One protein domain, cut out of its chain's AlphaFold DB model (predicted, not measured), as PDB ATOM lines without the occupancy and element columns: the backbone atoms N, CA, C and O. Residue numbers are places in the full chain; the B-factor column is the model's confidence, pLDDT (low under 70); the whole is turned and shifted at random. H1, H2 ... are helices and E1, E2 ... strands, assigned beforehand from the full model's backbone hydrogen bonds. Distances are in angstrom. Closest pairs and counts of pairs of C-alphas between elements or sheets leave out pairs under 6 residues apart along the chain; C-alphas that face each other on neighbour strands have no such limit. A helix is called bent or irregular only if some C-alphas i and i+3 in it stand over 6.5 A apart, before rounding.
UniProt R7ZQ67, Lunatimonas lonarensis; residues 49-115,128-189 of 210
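Overview. This is residues 49 to 115 and 128 to 189 of the 210 residues of a protein of Lunatimonas lonarensis (UniProt R7ZQ67). A twisted sheet of four strands forms the core, with helix H3 slantwise over one face and the small hairpin of E1 and E2 over the other; H2 packs on this hairpin's E2, and H1 lies beyond, touching H2. The two sheets make a sandwich, two sheets face to face, with H3 as a further layer. The printed part has 129 residues, with H1, H2, E1, E2, E3, E4, E5, H3 and E6 along it. The large sheet's order is E3, E4, E5, E6, mixed, and the class is mixed, helices and strands. The whole is compact, with a radius of gyration of the C-alphas of 14.8 A, and rounded, spanning 40 by 36 by 25 A.

Along the chain. H1, residues 49 to 58, begins at C-alpha 49 (27.510, 116.954, -50.253). H2, residues 68 to 80, is 19.4 A long and irregular, with C-alphas 73 and 76 7.9 A apart. E1 is residues 84 to 88; E2, residues 91 to 98, bends by 63 degrees at residue 94. E3, residues 103 to 112, 25.4 A long, bends by 69 degrees at residue 106. E4, residues 129 to 138, is 28.8 A long and E5, residues 144 to 152, 26.6 A. H3, residues 162 to 176, is 21.2 A long. E6, residues 183 to 188, ends at C-alpha 188 (28.138, 119.632, -32.460).

Arrangement. E3 and E4 are antiparallel, with N 106 and O 135 2.8 A apart. The hairpin of E4 and E5 has N 147 and O 134 at 2.8 A. E5 and E6 are parallel, with N 186 and O 148 at 2.8 A; with H3 between them they form a strand-helix-strand unit, its crossover right-handed. H3 and this sheet make two layers, a helix on one face of a sheet, at a height over the sheet of 9.4 A. In the hairpin of E1 and E2, N 86 and O 96 are 2.8 A apart. Between E2 and E4 the closest C-alphas are those of Gly 95 and Val 132, 5.7 A. Between H2 and E2 they are those of Lys 68 and Ser 93, 4.5 A. H1 and H2 touch, closest at the C-alphas of Ser 49 and Asn 74, 6.1 A, at a steep tilt of 63 degrees. H1 and H3 are apart. Every O i to N i+4 pair is within hydrogen-bond range in H3, against 5 of 6 in H1 and 6 of 9 in H2.

Size, cuts and confidence. The C-alphas farthest apart, of Glu 140 and Gly 157, are 45.2 A apart. Residues 116 to 127 are not printed; C-alphas 115 and 128 are 13.1 A apart across the cut. Of the links printed whole, none is long. The mean pLDDT of the printed part is 75.6; residues 49 to 60 and 152 to 162 are among those under 70.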
ATOM      1  N   SER A  49      28.038 115.655 -49.821       50.25
ATOM      2  CA  SER A  49      27.510 116.954 -50.253       50.25
ATOM      3  C   SER A  49      26.249 116.887 -51.143       50.25
ATOM      4  O   SER A  49      25.264 117.544 -50.806       50.25
ATOM      5  N   PRO A  50      26.157 116.029 -52.185       52.78
ATOM      6  CA  PRO A  50      24.942 115.957 -53.009       52.78
ATOM      7  C   PRO A  50      23.731 115.387 -52.258       52.78
ATOM      8  O   PRO A  50      22.588 115.716 -52.564       52.78
ATOM      9  N   HIS A  51      23.975 114.521 -51.273       61.59
ATOM     10  CA  HIS A  51      22.917 113.883 -50.497       61.59
ATOM     11  C   HIS A  51      22.318 114.850 -49.469       61.59
ATOM     12  O   HIS A  51      21.127 114.788 -49.193       61.59
ATOM     13  N   LEU A  52      23.123 115.786 -48.954       60.81
ATOM     14  CA  LEU A  52      22.673 116.820 -48.025       60.81
ATOM     15  C   LEU A  52      21.622 117.739 -48.657       60.81
ATOM     16  O   LEU A  52      20.585 117.978 -48.049       60.81
ATOM     17  N   ILE A  53      21.864 118.219 -49.877       63.69
ATOM     18  CA  ILE A  53      20.922 119.101 -50.584       63.69
ATOM     19  C   ILE A  53      19.618 118.359 -50.874       63.69
ATOM     20  O   ILE A  53      18.546 118.881 -50.594       63.69
ATOM     21  N   GLN A  54      19.706 117.105 -51.326       64.00
ATOM     22  CA  GLN A  54      18.524 116.268 -51.540       64.00
ATOM     23  C   GLN A  54      17.741 116.020 -50.248       64.00
ATOM     24  O   GLN A  54      16.517 116.008 -50.278       64.00
ATOM     25  N   LEU A  55      18.417 115.846 -49.109       63.84
ATOM     26  CA  LEU A  55      17.765 115.716 -47.804       63.84
ATOM     27  C   LEU A  55      17.094 117.025 -47.372       63.84
ATOM     28  O   LEU A  55      15.990 116.987 -46.841       63.84
ATOM     29  N   ILE A  56      17.732 118.170 -47.615       65.06
ATOM     30  CA  ILE A  56      17.168 119.495 -47.328       65.06
ATOM     31  C   ILE A  56      15.901 119.732 -48.150       65.06
ATOM     32  O   ILE A  56      14.886 120.140 -47.590       65.06
ATOM     33  N   GLU A  57      15.950 119.432 -49.448       65.75
ATOM     34  CA  GLU A  57      14.800 119.529 -50.351       65.75
ATOM     35  C   GLU A  57      13.699 118.535 -49.968       65.75
ATOM     36  O   GLU A  57      12.531 118.905 -49.902       65.75
ATOM     37  N   PHE A  58      14.056 117.282 -49.668       62.88
ATOM     38  CA  PHE A  58      13.097 116.235 -49.311       62.88
ATOM     39  C   PHE A  58      12.375 116.511 -47.988       62.88
ATOM     40  O   PHE A  58      11.193 116.199 -47.857       62.88
ATOM     41  N   HIS A  59      13.078 117.072 -47.003       62.25
ATOM     42  CA  HIS A  59      12.516 117.389 -45.691       62.25
ATOM     43  C   HIS A  59      11.975 118.818 -45.579       62.25
ATOM     44  O   HIS A  59      11.526 119.186 -44.496       62.25
ATOM     45  N   GLU A  60      12.021 119.601 -46.663       67.88
ATOM     46  CA  GLU A  60      11.595 121.007 -46.696       67.88
ATOM     47  C   GLU A  60      12.153 121.801 -45.507       67.88
ATOM     48  O   GLU A  60      11.438 122.531 -44.815       67.88
ATOM     49  N   LEU A  61      13.444 121.605 -45.223       70.38
ATOM     50  CA  LEU A  61      14.089 122.303 -44.117       70.38
ATOM     51  C   LEU A  61      14.044 123.805 -44.404       70.38
ATOM     52  O   LEU A  61      14.002 124.218 -45.559       70.38
ATOM     53  N   ASP A  62      14.036 124.618 -43.352       78.44
ATOM     54  CA  ASP A  62      14.023 126.077 -43.499       78.44
ATOM     55  C   ASP A  62      15.159 126.765 -42.744       78.44
ATOM     56  O   ASP A  62      15.494 127.914 -43.037       78.44
ATOM     57  N   ILE A  63      15.739 126.073 -41.760       79.12
ATOM     58  CA  ILE A  63      16.834 126.549 -40.921       79.12
ATOM     59  C   ILE A  63      17.784 125.378 -40.669       79.12
ATOM     60  O   ILE A  63      17.360 124.298 -40.257       79.12
ATOM     61  N   LEU A  64      19.076 125.595 -40.892       77.31
ATOM     62  CA  LEU A  64      20.129 124.591 -40.774       77.31
ATOM     63  C   LEU A  64      21.295 125.155 -39.967       77.31
ATOM     64  O   LEU A  64      21.770 126.254 -40.246       77.31
ATOM     65  N   GLY A  65      21.805 124.372 -39.022       74.19
ATOM     66  CA  GLY A  65      23.033 124.672 -38.289       74.19
ATOM     67  C   GLY A  65      24.036 123.535 -38.449       74.19
ATOM     68  O   GLY A  65      24.095 122.658 -37.589       74.19
ATOM     69  N   PRO A  66      24.787 123.473 -39.564       69.88
ATOM     70  CA  PRO A  66      25.716 122.378 -39.795       69.88
ATOM     71  C   PRO A  66      27.005 122.542 -38.981       69.88
ATOM     72  O   PRO A  66      27.435 123.656 -38.673       69.88
ATOM     73  N   ASN A  67      27.655 121.411 -38.696       65.44
ATOM     74  CA  ASN A  67      28.978 121.382 -38.080       65.44
ATOM     75  C   ASN A  67      30.079 121.813 -39.052       65.44
ATOM     76  O   ASN A  67      29.912 121.809 -40.277       65.44
ATOM     77  N   LYS A  68      31.257 122.098 -38.496       65.25
ATOM     78  CA  LYS A  68      32.414 122.689 -39.172       65.25
ATOM     79  C   LYS A  68      32.816 122.124 -40.523       65.25
ATOM     80  O   LYS A  68      32.992 122.876 -41.488       65.25
ATOM     81  N   GLY A  69      32.952 120.805 -40.604       60.03
ATOM     82  CA  GLY A  69      33.309 120.145 -41.860       60.03
ATOM     83  C   GLY A  69      32.222 120.280 -42.926       60.03
ATOM     84  O   GLY A  69      32.529 120.409 -44.102       60.03
ATOM     85  N   ILE A  70      30.957 120.311 -42.512       60.84
ATOM     86  CA  ILE A  70      29.803 120.263 -43.411       60.84
ATOM     87  C   ILE A  70      29.398 121.655 -43.871       60.84
ATOM     88  O   ILE A  70      29.038 121.810 -45.033       60.84
ATOM     89  N   PHE A  71      29.524 122.671 -43.013       66.00
ATOM     90  CA  PHE A  71      29.330 124.063 -43.416       66.00
ATOM     91  C   PHE A  71      30.260 124.417 -44.587       66.00
ATOM     92  O   PHE A  71      29.792 124.807 -45.650       66.00
ATOM     93  N   THR A  72      31.567 124.187 -44.419       64.31
ATOM     94  CA  THR A  72      32.589 124.577 -45.407       64.31
ATOM     95  C   THR A  72      32.419 123.854 -46.748       64.31
ATOM     96  O   THR A  72      32.595 124.457 -47.800       64.31
ATOM     97  N   GLU A  73      32.087 122.560 -46.723       66.62
ATOM     98  CA  GLU A  73      31.961 121.743 -47.938       66.62
ATOM     99  C   GLU A  73      30.680 122.043 -48.741       66.62
ATOM    100  O   GLU A  73      30.626 121.709 -49.920       66.62
ATOM    101  N   ASN A  74      29.658 122.659 -48.132       67.56
ATOM    102  CA  ASN A  74      28.332 122.827 -48.748       67.56
ATOM    103  C   ASN A  74      27.876 124.284 -48.876       67.56
ATOM    104  O   ASN A  74      26.789 124.534 -49.391       67.56
ATOM    105  N   GLU A  75      28.676 125.247 -48.415       71.25
ATOM    106  CA  GLU A  75      28.287 126.658 -48.383       71.25
ATOM    107  C   GLU A  75      27.899 127.192 -49.767       71.25
ATOM    108  O   GLU A  75      26.863 127.842 -49.901       71.25
ATOM    109  N   GLU A  76      28.699 126.905 -50.796       75.12
ATOM    110  CA  GLU A  76      28.429 127.373 -52.160       75.12
ATOM    111  C   GLU A  76      27.153 126.742 -52.722       75.12
ATOM    112  O   GLU A  76      26.262 127.459 -53.172       75.12
ATOM    113  N   SER A  77      27.007 125.422 -52.610       75.19
ATOM    114  CA  SER A  77      25.841 124.722 -53.151       75.19
ATOM    115  C   SER A  77      24.538 125.074 -52.426       75.19
ATOM    116  O   SER A  77      23.489 125.124 -53.055       75.19
ATOM    117  N   LEU A  78      24.577 125.378 -51.124       71.94
ATOM    118  CA  LEU A  78      23.403 125.874 -50.393       71.94
ATOM    119  C   LEU A  78      23.055 127.319 -50.759       71.94
ATOM    120  O   LEU A  78      21.885 127.684 -50.821       71.94
ATOM    121  N   LYS A  79      24.049 128.159 -51.053       75.94
ATOM    122  CA  LYS A  79      23.782 129.501 -51.586       75.94
ATOM    123  C   LYS A  79      23.130 129.436 -52.967       75.94
ATOM    124  O   LYS A  79      22.264 130.256 -53.263       75.94
ATOM    125  N   GLU A  80      23.491 128.450 -53.789       79.00
ATOM    126  CA  GLU A  80      22.862 128.215 -55.095       79.00
ATOM    127  C   GLU A  80      21.385 127.799 -54.991       79.00
ATOM    128  O   GLU A  80      20.610 128.125 -55.892       79.00
ATOM    129  N   THR A  81      20.959 127.164 -53.891       73.94
ATOM    130  CA  THR A  81      19.536 126.854 -53.640       73.94
ATOM    131  C   THR A  81      18.739 128.039 -53.087       73.94
ATOM    132  O   THR A  81      17.538 127.919 -52.857       73.94
ATOM    133  N   GLY A  82      19.378 129.199 -52.893       80.12
ATOM    134  CA  GLY A  82      18.734 130.426 -52.422       80.12
ATOM    135  C   GLY A  82      18.775 130.629 -50.908       80.12
ATOM    136  O   GLY A  82      18.228 131.616 -50.421       80.12
ATOM    137  N   TYR A  83      19.439 129.752 -50.151       82.00
ATOM    138  CA  TYR A  83      19.636 129.957 -48.717       82.00
ATOM    139  C   TYR A  83      20.628 131.083 -48.424       82.00
ATOM    140  O   TYR A  83      21.626 131.276 -49.124       82.00
ATOM    141  N   VAL A  84      20.402 131.783 -47.313       83.44
ATOM    142  CA  VAL A  84      21.339 132.781 -46.786       83.44
ATOM    143  C   VAL A  84      22.140 132.175 -45.644       83.44
ATOM    144  O   VAL A  84      21.576 131.536 -44.760       83.44
ATOM    145  N   SER A  85      23.457 132.393 -45.654       84.81
ATOM    146  CA  SER A  85      24.379 131.935 -44.613       84.81
ATOM    147  C   SER A  85      24.740 133.059 -43.637       84.81
ATOM    148  O   SER A  85      25.201 134.118 -44.067       84.81
ATOM    149  N   LEU A  86      24.640 132.796 -42.339       84.00
ATOM    150  CA  LEU A  86      25.237 133.591 -41.267       84.00
ATOM    151  C   LEU A  86      26.516 132.900 -40.812       84.00
ATOM    152  O   LEU A  86      26.454 131.739 -40.423       84.00
ATOM    153  N   SER A  87      27.655 133.581 -40.824       78.12
ATOM    154  CA  SER A  87      28.923 133.049 -40.311       78.12
ATOM    155  C   SER A  87      29.803 134.178 -39.776       78.12
ATOM    156  O   SER A  87      29.595 135.353 -40.086       78.12
ATOM    157  N   LYS A  88      30.788 133.840 -38.940       70.44
ATOM    158  CA  LYS A  88      31.826 134.789 -38.510       70.44
ATOM    159  C   LYS A  88      32.800 134.973 -39.675       70.44
ATOM    160  O   LYS A  88      33.359 133.994 -40.156       70.44
ATOM    161  N   GLU A  89      33.060 136.214 -40.095       59.41
ATOM    162  CA  GLU A  89      33.922 136.504 -41.262       59.41
ATOM    163  C   GLU A  89      35.305 135.825 -41.200       59.41
ATOM    164  O   GLU A  89      35.869 135.464 -42.234       59.41
ATOM    165  N   SER A  90      35.848 135.613 -39.994       51.28
ATOM    166  CA  SER A  90      37.137 134.944 -39.784       51.28
ATOM    167  C   SER A  90      37.047 133.424 -39.579       51.28
ATOM    168  O   SER A  90      38.070 132.756 -39.724       51.28
ATOM    169  N   SER A  91      35.870 132.858 -39.268       54.97
ATOM    170  CA  SER A  91      35.667 131.405 -39.159       54.97
ATOM    171  C   SER A  91      34.678 130.921 -40.223       54.97
ATOM    172  O   SER A  91      33.461 130.921 -40.060       54.97
ATOM    173  N   LYS A  92      35.223 130.414 -41.336       56.16
ATOM    174  CA  LYS A  92      34.466 129.779 -42.441       56.16
ATOM    175  C   LYS A  92      33.812 128.444 -42.063       56.16
ATOM    176  O   LYS A  92      33.579 127.589 -42.903       56.16
ATOM    177  N   SER A  93      33.639 128.211 -40.775       62.31
ATOM    178  CA  SER A  93      33.632 126.884 -40.192       62.31
ATOM    179  C   SER A  93      32.471 126.709 -39.221       62.31
ATOM    180  O   SER A  93      32.358 125.667 -38.603       62.31
ATOM    181  N   THR A  94      31.603 127.699 -39.047       70.56
ATOM    182  CA  THR A  94      30.343 127.564 -38.310       70.56
ATOM    183  C   THR A  94      29.397 128.620 -38.818       70.56
ATOM    184  O   THR A  94      29.787 129.768 -39.044       70.56
ATOM    185  N   GLY A  95      28.144 128.235 -38.988       78.69
ATOM    186  CA  GLY A  95      27.140 129.179 -39.413       78.69
ATOM    187  C   GLY A  95      25.741 128.612 -39.416       78.69
ATOM    188  O   GLY A  95      25.529 127.446 -39.087       78.69
ATOM    189  N   ILE A  96      24.794 129.466 -39.763       84.06
ATOM    190  CA  ILE A  96      23.377 129.136 -39.878       84.06
ATOM    191  C   ILE A  96      22.976 129.388 -41.322       84.06
ATOM    192  O   ILE A  96      23.228 130.475 -41.834       84.06
ATOM    193  N   PHE A  97      22.337 128.420 -41.966       84.88
ATOM    194  CA  PHE A  97      21.627 128.661 -43.217       84.88
ATOM    195  C   PHE A  97      20.141 128.811 -42.923       84.88
ATOM    196  O   PHE A  97      19.593 128.043 -42.134       84.88
ATOM    197  N   TYR A  98      19.481 129.774 -43.554       85.62
ATOM    198  CA  TYR A  98      18.027 129.901 -43.484       85.62
ATOM    199  C   TYR A  98      17.421 130.262 -44.842       85.62
ATOM    200  O   TYR A  98      18.091 130.849 -45.696       85.62
ATOM    201  N   ASN A  99      16.147 129.915 -45.025       87.00
ATOM    202  CA  ASN A  99      15.376 130.242 -46.219       87.00
ATOM    203  C   ASN A  99      14.876 131.707 -46.163       87.00
ATOM    204  O   ASN A  99      13.998 132.016 -45.347       87.00
ATOM    205  N   PRO A 100      15.384 132.619 -47.019       88.56
ATOM    206  CA  PRO A 100      14.997 134.031 -47.000       88.56
ATOM    207  C   PRO A 100      13.572 134.292 -47.510       88.56
ATOM    208  O   PRO A 100      13.042 135.378 -47.287       88.56
ATOM    209  N   GLU A 101      12.933 133.325 -48.176       90.12
ATOM    210  CA  GLU A 101      11.528 133.444 -48.589       90.12
ATOM    211  C   GLU A 101      10.562 133.283 -47.409       90.12
ATOM    212  O   GLU A 101       9.441 133.791 -47.453       90.12
ATOM    213  N   LYS A 102      10.997 132.602 -46.340       85.75
ATOM    214  CA  LYS A 102      10.201 132.378 -45.123       85.75
ATOM    215  C   LYS A 102      10.667 133.205 -43.932       85.75
ATOM    216  O   LYS A 102       9.860 133.493 -43.050       85.75
ATOM    217  N   PHE A 103      11.939 133.601 -43.896       89.44
ATOM    218  CA  PHE A 103      12.521 134.299 -42.754       89.44
ATOM    219  C   PHE A 103      13.253 135.575 -43.155       89.44
ATOM    220  O   PHE A 103      14.091 135.591 -44.052       89.44
ATOM    221  N   GLU A 104      12.992 136.642 -42.408       93.38
ATOM    222  CA  GLU A 104      13.774 137.872 -42.459       93.38
ATOM    223  C   GLU A 104      14.740 137.925 -41.273       93.38
ATOM    224  O   GLU A 104      14.352 137.692 -40.126       93.38
ATOM    225  N   LEU A 105      15.999 138.266 -41.549       94.88
ATOM    226  CA  LEU A 105      17.015 138.494 -40.529       94.88
ATOM    227  C   LEU A 105      16.868 139.886 -39.917       94.88
ATOM    228  O   LEU A 105      16.978 140.891 -40.618       94.88
ATOM    229  N   LEU A 106      16.668 139.936 -38.604       94.31
ATOM    230  CA  LEU A 106      16.556 141.182 -37.847       94.31
ATOM    231  C   LEU A 106      17.863 141.577 -37.164       94.31
ATOM    232  O   LEU A 106      18.168 142.762 -37.065       94.31
ATOM    233  N   ASP A 107      18.601 140.592 -36.659       94.50
ATOM    234  CA  ASP A 107      19.872 140.795 -35.969       94.50
ATOM    235  C   ASP A 107      20.711 139.517 -36.037       94.50
ATOM    236  O   ASP A 107      20.162 138.426 -36.198       94.50
ATOM    237  N   HIS A 108      22.027 139.631 -35.932       93.38
ATOM    238  CA  HIS A 108      22.926 138.484 -35.876       93.38
ATOM    239  C   HIS A 108      24.264 138.864 -35.264       93.38
ATOM    240  O   HIS A 108      24.734 139.997 -35.374       93.38
ATOM    241  N   SER A 109      24.918 137.884 -34.656       90.44
ATOM    242  CA  SER A 109      26.291 138.038 -34.203       90.44
ATOM    243  C   SER A 109      26.933 136.674 -33.971       90.44
ATOM    244  O   SER A 109      26.430 135.631 -34.395       90.44
ATOM    245  N   HIS A 110      28.073 136.686 -33.296       87.69
ATOM    246  CA  HIS A 110      28.745 135.493 -32.819       87.69
ATOM    247  C   HIS A 110      29.364 135.764 -31.449       87.69
ATOM    248  O   HIS A 110      29.670 136.909 -31.116       87.69
ATOM    249  N   PHE A 111      29.575 134.712 -30.666       84.69
ATOM    250  CA  PHE A 111      30.331 134.790 -29.418       84.69
ATOM    251  C   PHE A 111      31.248 133.577 -29.262       84.69
ATOM    252  O   PHE A 111      30.935 132.475 -29.716       84.69
ATOM    253  N   SER A 112      32.401 133.796 -28.633       80.19
ATOM    254  CA  SER A 112      33.290 132.717 -28.202       80.19
ATOM    255  C   SER A 112      32.813 132.175 -26.862       80.19
ATOM    256  O   SER A 112      32.376 132.940 -26.003       80.19
ATOM    257  N   ILE A 113      32.916 130.864 -26.667       75.25
ATOM    258  CA  ILE A 113      32.529 130.229 -25.410       75.25
ATOM    259  C   ILE A 113      33.792 130.110 -24.550       75.25
ATOM    260  O   ILE A 113      34.631 129.247 -24.796       75.25
ATOM    261  N   GLN A 114      33.964 131.020 -23.589       67.94
ATOM    262  CA  GLN A 114      35.115 131.046 -22.680       67.94
ATOM    263  C   GLN A 114      34.666 130.937 -21.213       67.94
ATOM    264  O   GLN A 114      33.661 131.550 -20.837       67.94
ATOM    265  N   PRO A 115      35.399 130.205 -20.354       57.62
ATOM    266  CA  PRO A 115      35.206 130.279 -18.913       57.62
ATOM    267  C   PRO A 115      35.525 131.690 -18.407       57.62
ATOM    268  O   PRO A 115      36.518 132.295 -18.805       57.62
ATOM    269  N   HIS A 128      38.349 127.749 -31.098       58.34
ATOM    270  CA  HIS A 128      37.887 126.356 -31.127       58.34
ATOM    271  C   HIS A 128      36.465 126.144 -30.592       58.34
ATOM    272  O   HIS A 128      35.895 125.076 -30.807       58.34
ATOM    273  N   GLN A 129      35.896 127.122 -29.880       73.06
ATOM    274  CA  GLN A 129      34.548 127.028 -29.312       73.06
ATOM    275  C   GLN A 129      33.799 128.333 -29.545       73.06
ATOM    276  O   GLN A 129      34.117 129.366 -28.950       73.06
ATOM    277  N   HIS A 130      32.819 128.302 -30.437       79.75
ATOM    278  CA  HIS A 130      32.078 129.498 -30.808       79.75
ATOM    279  C   HIS A 130      30.631 129.185 -31.155       79.75
ATOM    280  O   HIS A 130      30.271 128.062 -31.504       79.75
ATOM    281  N   CYS A 131      29.800 130.214 -31.045       84.19
ATOM    282  CA  CYS A 131      28.408 130.179 -31.433       84.19
ATOM    283  C   CYS A 131      28.120 131.313 -32.412       84.19
ATOM    284  O   CYS A 131      28.508 132.457 -32.172       84.19
ATOM    285  N   VAL A 132      27.424 130.998 -33.500       88.75
ATOM    286  CA  VAL A 132      26.819 131.979 -34.407       88.75
ATOM    287  C   VAL A 132      25.330 132.018 -34.115       88.75
ATOM    288  O   VAL A 132      24.719 130.969 -33.918       88.75
ATOM    289  N   TRP A 133      24.732 133.206 -34.095       91.06
ATOM    290  CA  TRP A 133      23.301 133.335 -33.856       91.06
ATOM    291  C   TRP A 133      22.639 134.378 -34.747       91.06
ATOM    292  O   TRP A 133      23.281 135.325 -35.201       91.06
ATOM    293  N   GLY A 134      21.336 134.205 -34.968       91.69
ATOM    294  CA  GLY A 134      20.487 135.138 -35.702       91.69
ATOM    295  C   GLY A 134      19.102 135.276 -35.070       91.69
ATOM    296  O   GLY A 134      18.507 134.290 -34.639       91.69
ATOM    297  N   LYS A 135      18.583 136.503 -35.022       93.56
ATOM    298  CA  LYS A 135      17.187 136.822 -34.712       93.56
ATOM    299  C   LYS A 135      16.403 136.860 -36.016       93.56
ATOM    300  O   LYS A 135      16.678 137.698 -36.873       93.56
ATOM    301  N   LEU A 136      15.424 135.977 -36.152       89.00
ATOM    302  CA  LEU A 136      14.627 135.823 -37.362       89.00
ATOM    303  C   LEU A 136      13.170 136.204 -37.110       89.00
ATOM    304  O   LEU A 136      12.620 135.942 -36.037       89.00
ATOM    305  N   ARG A 137      12.535 136.784 -38.127       90.06
ATOM    306  CA  ARG A 137      11.084 136.966 -38.215       90.06
ATOM    307  C   ARG A 137      10.523 136.013 -39.259       90.06
ATOM    308  O   ARG A 137      10.921 136.095 -40.418       90.06
ATOM    309  N   ASN A 138       9.582 135.160 -38.866       87.31
ATOM    310  CA  ASN A 138       8.788 134.385 -39.814       87.31
ATOM    311  C   ASN A 138       7.878 135.342 -40.603       87.31
ATOM    312  O   ASN A 138       7.147 136.142 -40.017       87.31
ATOM    313  N   LEU A 139       7.958 135.288 -41.928       88.44
ATOM    314  CA  LEU A 139       7.216 136.160 -42.835       88.44
ATOM    315  C   LEU A 139       5.735 135.772 -42.977       88.44
ATOM    316  O   LEU A 139       4.930 136.627 -43.338       88.44
ATOM    317  N   GLU A 140       5.361 134.526 -42.672       86.38
ATOM    318  CA  GLU A 140       3.975 134.045 -42.741       86.38
ATOM    319  C   GLU A 140       3.125 134.578 -41.581       86.38
ATOM    320  O   GLU A 140       2.020 135.081 -41.785       86.38
ATOM    321  N   ASP A 141       3.644 134.486 -40.355       83.81
ATOM    322  CA  ASP A 141       2.889 134.770 -39.126       83.81
ATOM    323  C   ASP A 141       3.452 135.936 -38.291       83.81
ATOM    324  O   ASP A 141       2.844 136.343 -37.297       83.81
ATOM    325  N   GLY A 142       4.600 136.496 -38.684       85.12
ATOM    326  CA  GLY A 142       5.264 137.610 -38.006       85.12
ATOM    327  C   GLY A 142       5.962 137.246 -36.691       85.12
ATOM    328  O   GLY A 142       6.481 138.146 -36.023       85.12
ATOM    329  N   ARG A 143       5.984 135.969 -36.287       85.94
ATOM    330  CA  ARG A 143       6.618 135.525 -35.038       85.94
ATOM    331  C   ARG A 143       8.129 135.685 -35.108       85.94
ATOM    332  O   ARG A 143       8.752 135.498 -36.151       85.94
ATOM    333  N   LEU A 144       8.710 136.018 -33.961       85.56
ATOM    334  CA  LEU A 144      10.148 136.181 -33.800       85.56
ATOM    335  C   LEU A 144      10.737 134.959 -33.104       85.56
ATOM    336  O   LEU A 144      10.156 134.465 -32.136       85.56
ATOM    337  N   LEU A 145      11.904 134.522 -33.562       86.12
ATOM    338  CA  LEU A 145      12.694 133.498 -32.891       86.12
ATOM    339  C   LEU A 145      14.189 133.806 -32.979       86.12
ATOM    340  O   LEU A 145      14.633 134.536 -33.865       86.12
ATOM    341  N   TYR A 146      14.965 133.220 -32.078       86.06
ATOM    342  CA  TYR A 146      16.418 133.162 -32.213       86.06
ATOM    343  C   TYR A 146      16.864 131.792 -32.711       86.06
ATOM    344  O   TYR A 146      16.291 130.769 -32.348       86.06
ATOM    345  N   VAL A 147      17.927 131.760 -33.498       86.69
ATOM    346  CA  VAL A 147      18.635 130.535 -33.870       86.69
ATOM    347  C   VAL A 147      20.066 130.679 -33.402       86.69
ATOM    348  O   VAL A 147      20.703 131.685 -33.697       86.69
ATOM    349  N   PHE A 148      20.565 129.677 -32.695       85.12
ATOM    350  CA  PHE A 148      21.934 129.574 -32.218       85.12
ATOM    351  C   PHE A 148      22.539 128.303 -32.803       85.12
ATOM    352  O   PHE A 148      21.937 127.242 -32.680       85.12
ATOM    353  N   ASN A 149      23.719 128.392 -33.412       83.62
ATOM    354  CA  ASN A 149      24.487 127.229 -33.841       83.62
ATOM    355  C   ASN A 149      25.850 127.220 -33.154       83.62
ATOM    356  O   ASN A 149      26.570 128.218 -33.209       83.62
ATOM    357  N   VAL A 150      26.183 126.113 -32.500       79.69
ATOM    358  CA  VAL A 150      27.375 125.946 -31.665       79.69
ATOM    359  C   VAL A 150      28.364 124.980 -32.323       79.69
ATOM    360  O   VAL A 150      27.990 123.901 -32.771       79.69
ATOM    361  N   ASP A 151      29.642 125.341 -32.339       76.12
ATOM    362  CA  ASP A 151      30.740 124.474 -32.775       76.12
ATOM    363  C   ASP A 151      31.760 124.347 -31.650       76.12
ATOM    364  O   ASP A 151      32.312 125.348 -31.181       76.12
ATOM    365  N   VAL A 152      31.962 123.112 -31.190       67.81
ATOM    366  CA  VAL A 152      32.813 122.779 -30.048       67.81
ATOM    367  C   VAL A 152      33.821 121.732 -30.496       67.81
ATOM    368  O   VAL A 152      33.495 120.563 -30.699       67.81
ATOM    369  N   ASP A 153      35.080 122.141 -30.603       59.81
ATOM    370  CA  ASP A 153      36.187 121.248 -30.940       59.81
ATOM    371  C   ASP A 153      36.650 120.447 -29.706       59.81
ATOM    372  O   ASP A 153      37.657 120.759 -29.061       59.81
ATOM    373  N   VAL A 154      35.893 119.401 -29.354       54.28
ATOM    374  CA  VAL A 154      36.202 118.497 -28.221       54.28
ATOM    375  C   VAL A 154      37.452 117.637 -28.487       54.28
ATOM    376  O   VAL A 154      38.053 117.098 -27.558       54.28
ATOM    377  N   ALA A 155      37.911 117.536 -29.740       47.22
ATOM    378  CA  ALA A 155      39.098 116.757 -30.105       47.22
ATOM    379  C   ALA A 155      40.416 117.392 -29.615       47.22
ATOM    380  O   ALA A 155      41.454 116.729 -29.565       47.22
ATOM    381  N   SER A 156      40.380 118.660 -29.203       44.62
ATOM    382  CA  SER A 156      41.552 119.456 -28.836       44.62
ATOM    383  C   SER A 156      42.008 119.308 -27.375       44.62
ATOM    384  O   SER A 156      42.580 120.233 -26.815       44.62
ATOM    385  N   GLY A 157      41.809 118.155 -26.724       44.75
ATOM    386  CA  GLY A 157      42.492 117.804 -25.460       44.75
ATOM    387  C   GLY A 157      42.296 118.753 -24.257       44.75
ATOM    388  O   GLY A 157      42.947 118.569 -23.227       44.75
ATOM    389  N   GLN A 158      41.411 119.744 -24.363       50.41
ATOM    390  CA  GLN A 158      40.956 120.642 -23.304       50.41
ATOM    391  C   GLN A 158      39.504 120.286 -22.965       50.41
ATOM    392  O   GLN A 158      38.718 120.055 -23.874       50.41
ATOM    393  N   GLN A 159      38.986 120.322 -21.742       53.09
ATOM    394  CA  GLN A 159      39.430 120.152 -20.342       53.09
ATOM    395  C   GLN A 159      38.228 120.553 -19.451       53.09
ATOM    396  O   GLN A 159      38.132 120.111 -18.310       53.09
ATOM    397  N   GLU A 160      37.276 121.316 -20.010       58.81
ATOM    398  CA  GLU A 160      36.002 121.669 -19.389       58.81
ATOM    399  C   GLU A 160      34.955 120.551 -19.525       58.81
ATOM    400  O   GLU A 160      34.764 120.003 -20.617       58.81
ATOM    401  N   PRO A 161      34.229 120.210 -18.447       67.38
ATOM    402  CA  PRO A 161      33.098 119.298 -18.523       67.38
ATOM    403  C   PRO A 161      32.020 119.829 -19.475       67.38
ATOM    404  O   PRO A 161      31.626 120.991 -19.400       67.38
ATOM    405  N   MET A 162      31.436 118.956 -20.299       69.75
ATOM    406  CA  MET A 162      30.305 119.295 -21.178       69.75
ATOM    407  C   MET A 162      29.138 119.978 -20.434       69.75
ATOM    408  O   MET A 162      28.419 120.803 -20.993       69.75
ATOM    409  N   SER A 163      28.946 119.668 -19.148       71.56
ATOM    410  CA  SER A 163      27.961 120.335 -18.289       71.56
ATOM    411  C   SER A 163      28.256 121.820 -18.070       71.56
ATOM    412  O   SER A 163      27.327 122.623 -18.021       71.56
ATOM    413  N   GLU A 164      29.530 122.184 -17.946       74.94
ATOM    414  CA  GLU A 164      29.962 123.567 -17.760       74.94
ATOM    415  C   GLU A 164      29.819 124.358 -19.059       74.94
ATOM    416  O   GLU A 164      29.269 125.457 -19.067       74.94
ATOM    417  N   LEU A 165      30.177 123.741 -20.184       73.12
ATOM    418  CA  LEU A 165      29.966 124.315 -21.508       73.12
ATOM    419  C   LEU A 165      28.486 124.625 -21.775       73.12
ATOM    420  O   LEU A 165      28.135 125.734 -22.178       73.12
ATOM    421  N   LYS A 166      27.595 123.670 -21.476       75.81
ATOM    422  CA  LYS A 166      26.139 123.866 -21.565       75.81
ATOM    423  C   LYS A 166      25.670 125.025 -20.688       75.81
ATOM    424  O   LYS A 166      24.849 125.828 -21.125       75.81
ATOM    425  N   ARG A 167      26.194 125.128 -19.464       80.94
ATOM    426  CA  ARG A 167      25.867 126.217 -18.535       80.94
ATOM    427  C   ARG A 167      26.260 127.577 -19.115       80.94
ATOM    428  O   ARG A 167      25.441 128.491 -19.068       80.94
ATOM    429  N   LEU A 168      27.464 127.701 -19.672       81.81
ATOM    430  CA  LEU A 168      27.957 128.937 -20.289       81.81
ATOM    431  C   LEU A 168      27.120 129.339 -21.513       81.81
ATOM    432  O   LEU A 168      26.679 130.482 -21.597       81.81
ATOM    433  N   ILE A 169      26.813 128.393 -22.408       81.81
ATOM    434  CA  ILE A 169      25.967 128.651 -23.587       81.81
ATOM    435  C   ILE A 169      24.587 129.165 -23.167       81.81
ATOM    436  O   ILE A 169      24.102 130.158 -23.703       81.81
ATOM    437  N   LEU A 170      23.954 128.521 -22.181       83.88
ATOM    438  CA  LEU A 170      22.642 128.948 -21.692       83.88
ATOM    439  C   LEU A 170      22.684 130.337 -21.043       83.88
ATOM    440  O   LEU A 170      21.728 131.096 -21.191       83.88
ATOM    441  N   GLN A 171      23.771 130.688 -20.353       85.69
ATOM    442  CA  GLN A 171      23.949 132.032 -19.799       85.69
ATOM    443  C   GLN A 171      24.049 133.092 -20.897       85.69
ATOM    444  O   GLN A 171      23.350 134.101 -20.820       85.69
ATOM    445  N   GLU A 172      24.836 132.847 -21.943       86.81
ATOM    446  CA  GLU A 172      24.935 133.766 -23.082       86.81
ATOM    447  C   GLU A 172      23.596 133.911 -23.816       86.81
ATOM    448  O   GLU A 172      23.159 135.028 -24.096       86.81
ATOM    449  N   ILE A 173      22.868 132.808 -24.030       85.50
ATOM    450  CA  ILE A 173      21.515 132.854 -24.608       85.50
ATOM    451  C   ILE A 173      20.594 133.736 -23.759       85.50
ATOM    452  O   ILE A 173      19.843 134.530 -24.318       85.50
ATOM    453  N   GLN A 174      20.648 133.647 -22.428       87.25
ATOM    454  CA  GLN A 174      19.842 134.501 -21.545       87.25
ATOM    455  C   GLN A 174      20.236 135.983 -21.620       87.25
ATOM    456  O   GLN A 174      19.370 136.852 -21.501       87.25
ATOM    457  N   LEU A 175      21.519 136.288 -21.826       89.56
ATOM    458  CA  LEU A 175      22.003 137.661 -21.984       89.56
ATOM    459  C   LEU A 175      21.597 138.271 -23.330       89.56
ATOM    460  O   LEU A 175      21.286 139.465 -23.385       89.56
ATOM    461  N   ILE A 176      21.581 137.463 -24.391       89.00
ATOM    462  CA  ILE A 176      21.184 137.864 -25.747       89.00
ATOM    463  C   ILE A 176      19.655 137.960 -25.846       89.00
ATOM    464  O   ILE A 176      19.107 138.996 -26.225       89.00
ATOM    465  N   ASN A 177      18.941 136.913 -25.436       88.81
ATOM    466  CA  ASN A 177      17.486 136.801 -25.525       88.81
ATOM    467  C   ASN A 177      16.774 137.465 -24.332       88.81
ATOM    468  O   ASN A 177      16.026 136.832 -23.582       88.81
ATOM    469  N   LYS A 178      16.968 138.778 -24.174       88.88
ATOM    470  CA  LYS A 178      16.334 139.576 -23.103       88.88
ATOM    471  C   LYS A 178      14.808 139.635 -23.204       88.88
ATOM    472  O   LYS A 178      14.133 139.938 -22.227       88.88
ATOM    473  N   GLU A 179      14.279 139.381 -24.396       86.00
ATOM    474  CA  GLU A 179      12.850 139.412 -24.713       86.00
ATOM    475  C   GLU A 179      12.129 138.108 -24.337       86.00
ATOM    476  O   GLU A 179      10.899 138.085 -24.315       86.00
ATOM    477  N   GLY A 180      12.862 137.026 -24.042       84.94
ATOM    478  CA  GLY A 180      12.269 135.720 -23.749       84.94
ATOM    479  C   GLY A 180      11.575 135.084 -24.959       84.94
ATOM    480  O   GLY A 180      10.578 134.382 -24.797       84.94
ATOM    481  N   LEU A 181      12.074 135.350 -26.169       82.31
ATOM    482  CA  LEU A 181      11.540 134.787 -27.408       82.31
ATOM    483  C   LEU A 181      11.822 133.277 -27.509       82.31
ATOM    484  O   LEU A 181      12.799 132.798 -26.923       82.31
ATOM    485  N   PRO A 182      11.021 132.525 -28.286       84.06
ATOM    486  CA  PRO A 182      11.372 131.167 -28.686       84.06
ATOM    487  C   PRO A 182      12.761 131.125 -29.330       84.06
ATOM    488  O   PRO A 182      13.150 132.054 -30.043       84.06
ATOM    489  N   TYR A 183      13.511 130.049 -29.098       81.94
ATOM    490  CA  TYR A 183      14.802 129.867 -29.748       81.94
ATOM    491  C   TYR A 183      15.074 128.413 -30.129       81.94
ATOM    492  O   TYR A 183      14.581 127.482 -29.494       81.94
ATOM    493  N   ILE A 184      15.887 128.252 -31.167       81.31
ATOM    494  CA  ILE A 184      16.450 126.990 -31.639       81.31
ATOM    495  C   ILE A 184      17.938 127.012 -31.293       81.31
ATOM    496  O   ILE A 184      18.615 128.005 -31.557       81.31
ATOM    497  N   LEU A 185      18.449 125.932 -30.709       78.44
ATOM    498  CA  LEU A 185      19.876 125.741 -30.465       78.44
ATOM    499  C   LEU A 185      20.327 124.456 -31.162       78.44
ATOM    500  O   LEU A 185      19.847 123.374 -30.840       78.44
ATOM    501  N   THR A 186      21.248 124.586 -32.106       75.44
ATOM    502  CA  THR A 186      21.885 123.494 -32.846       75.44
ATOM    503  C   THR A 186      23.382 123.474 -32.562       75.44
ATOM    504  O   THR A 186      23.925 124.429 -31.999       75.44
ATOM    505  N   GLY A 187      24.065 122.410 -32.977       69.94
ATOM    506  CA  GLY A 187      25.518 122.351 -32.910       69.94
ATOM    507  C   GLY A 187      26.079 120.986 -32.549       69.94
ATOM    508  O   GLY A 187      25.374 120.104 -32.058       69.94
ATOM    509  N   GLY A 188      27.377 120.830 -32.785       64.06
ATOM    510  CA  GLY A 188      28.138 119.632 -32.460       64.06
ATOM    511  C   GLY A 188      28.628 119.703 -31.024       64.06
ATOM    512  O   GLY A 188      29.609 120.381 -30.734       64.06
ATOM    513  N   PHE A 189      27.960 118.988 -30.119       57.56
ATOM    514  CA  PHE A 189      28.332 118.920 -28.701       57.56
ATOM    515  C   PHE A 189      29.375 117.834 -28.391       57.56
ATOM    516  O   PHE A 189      29.546 117.485 -27.233       57.56
TER     517      PHE A 189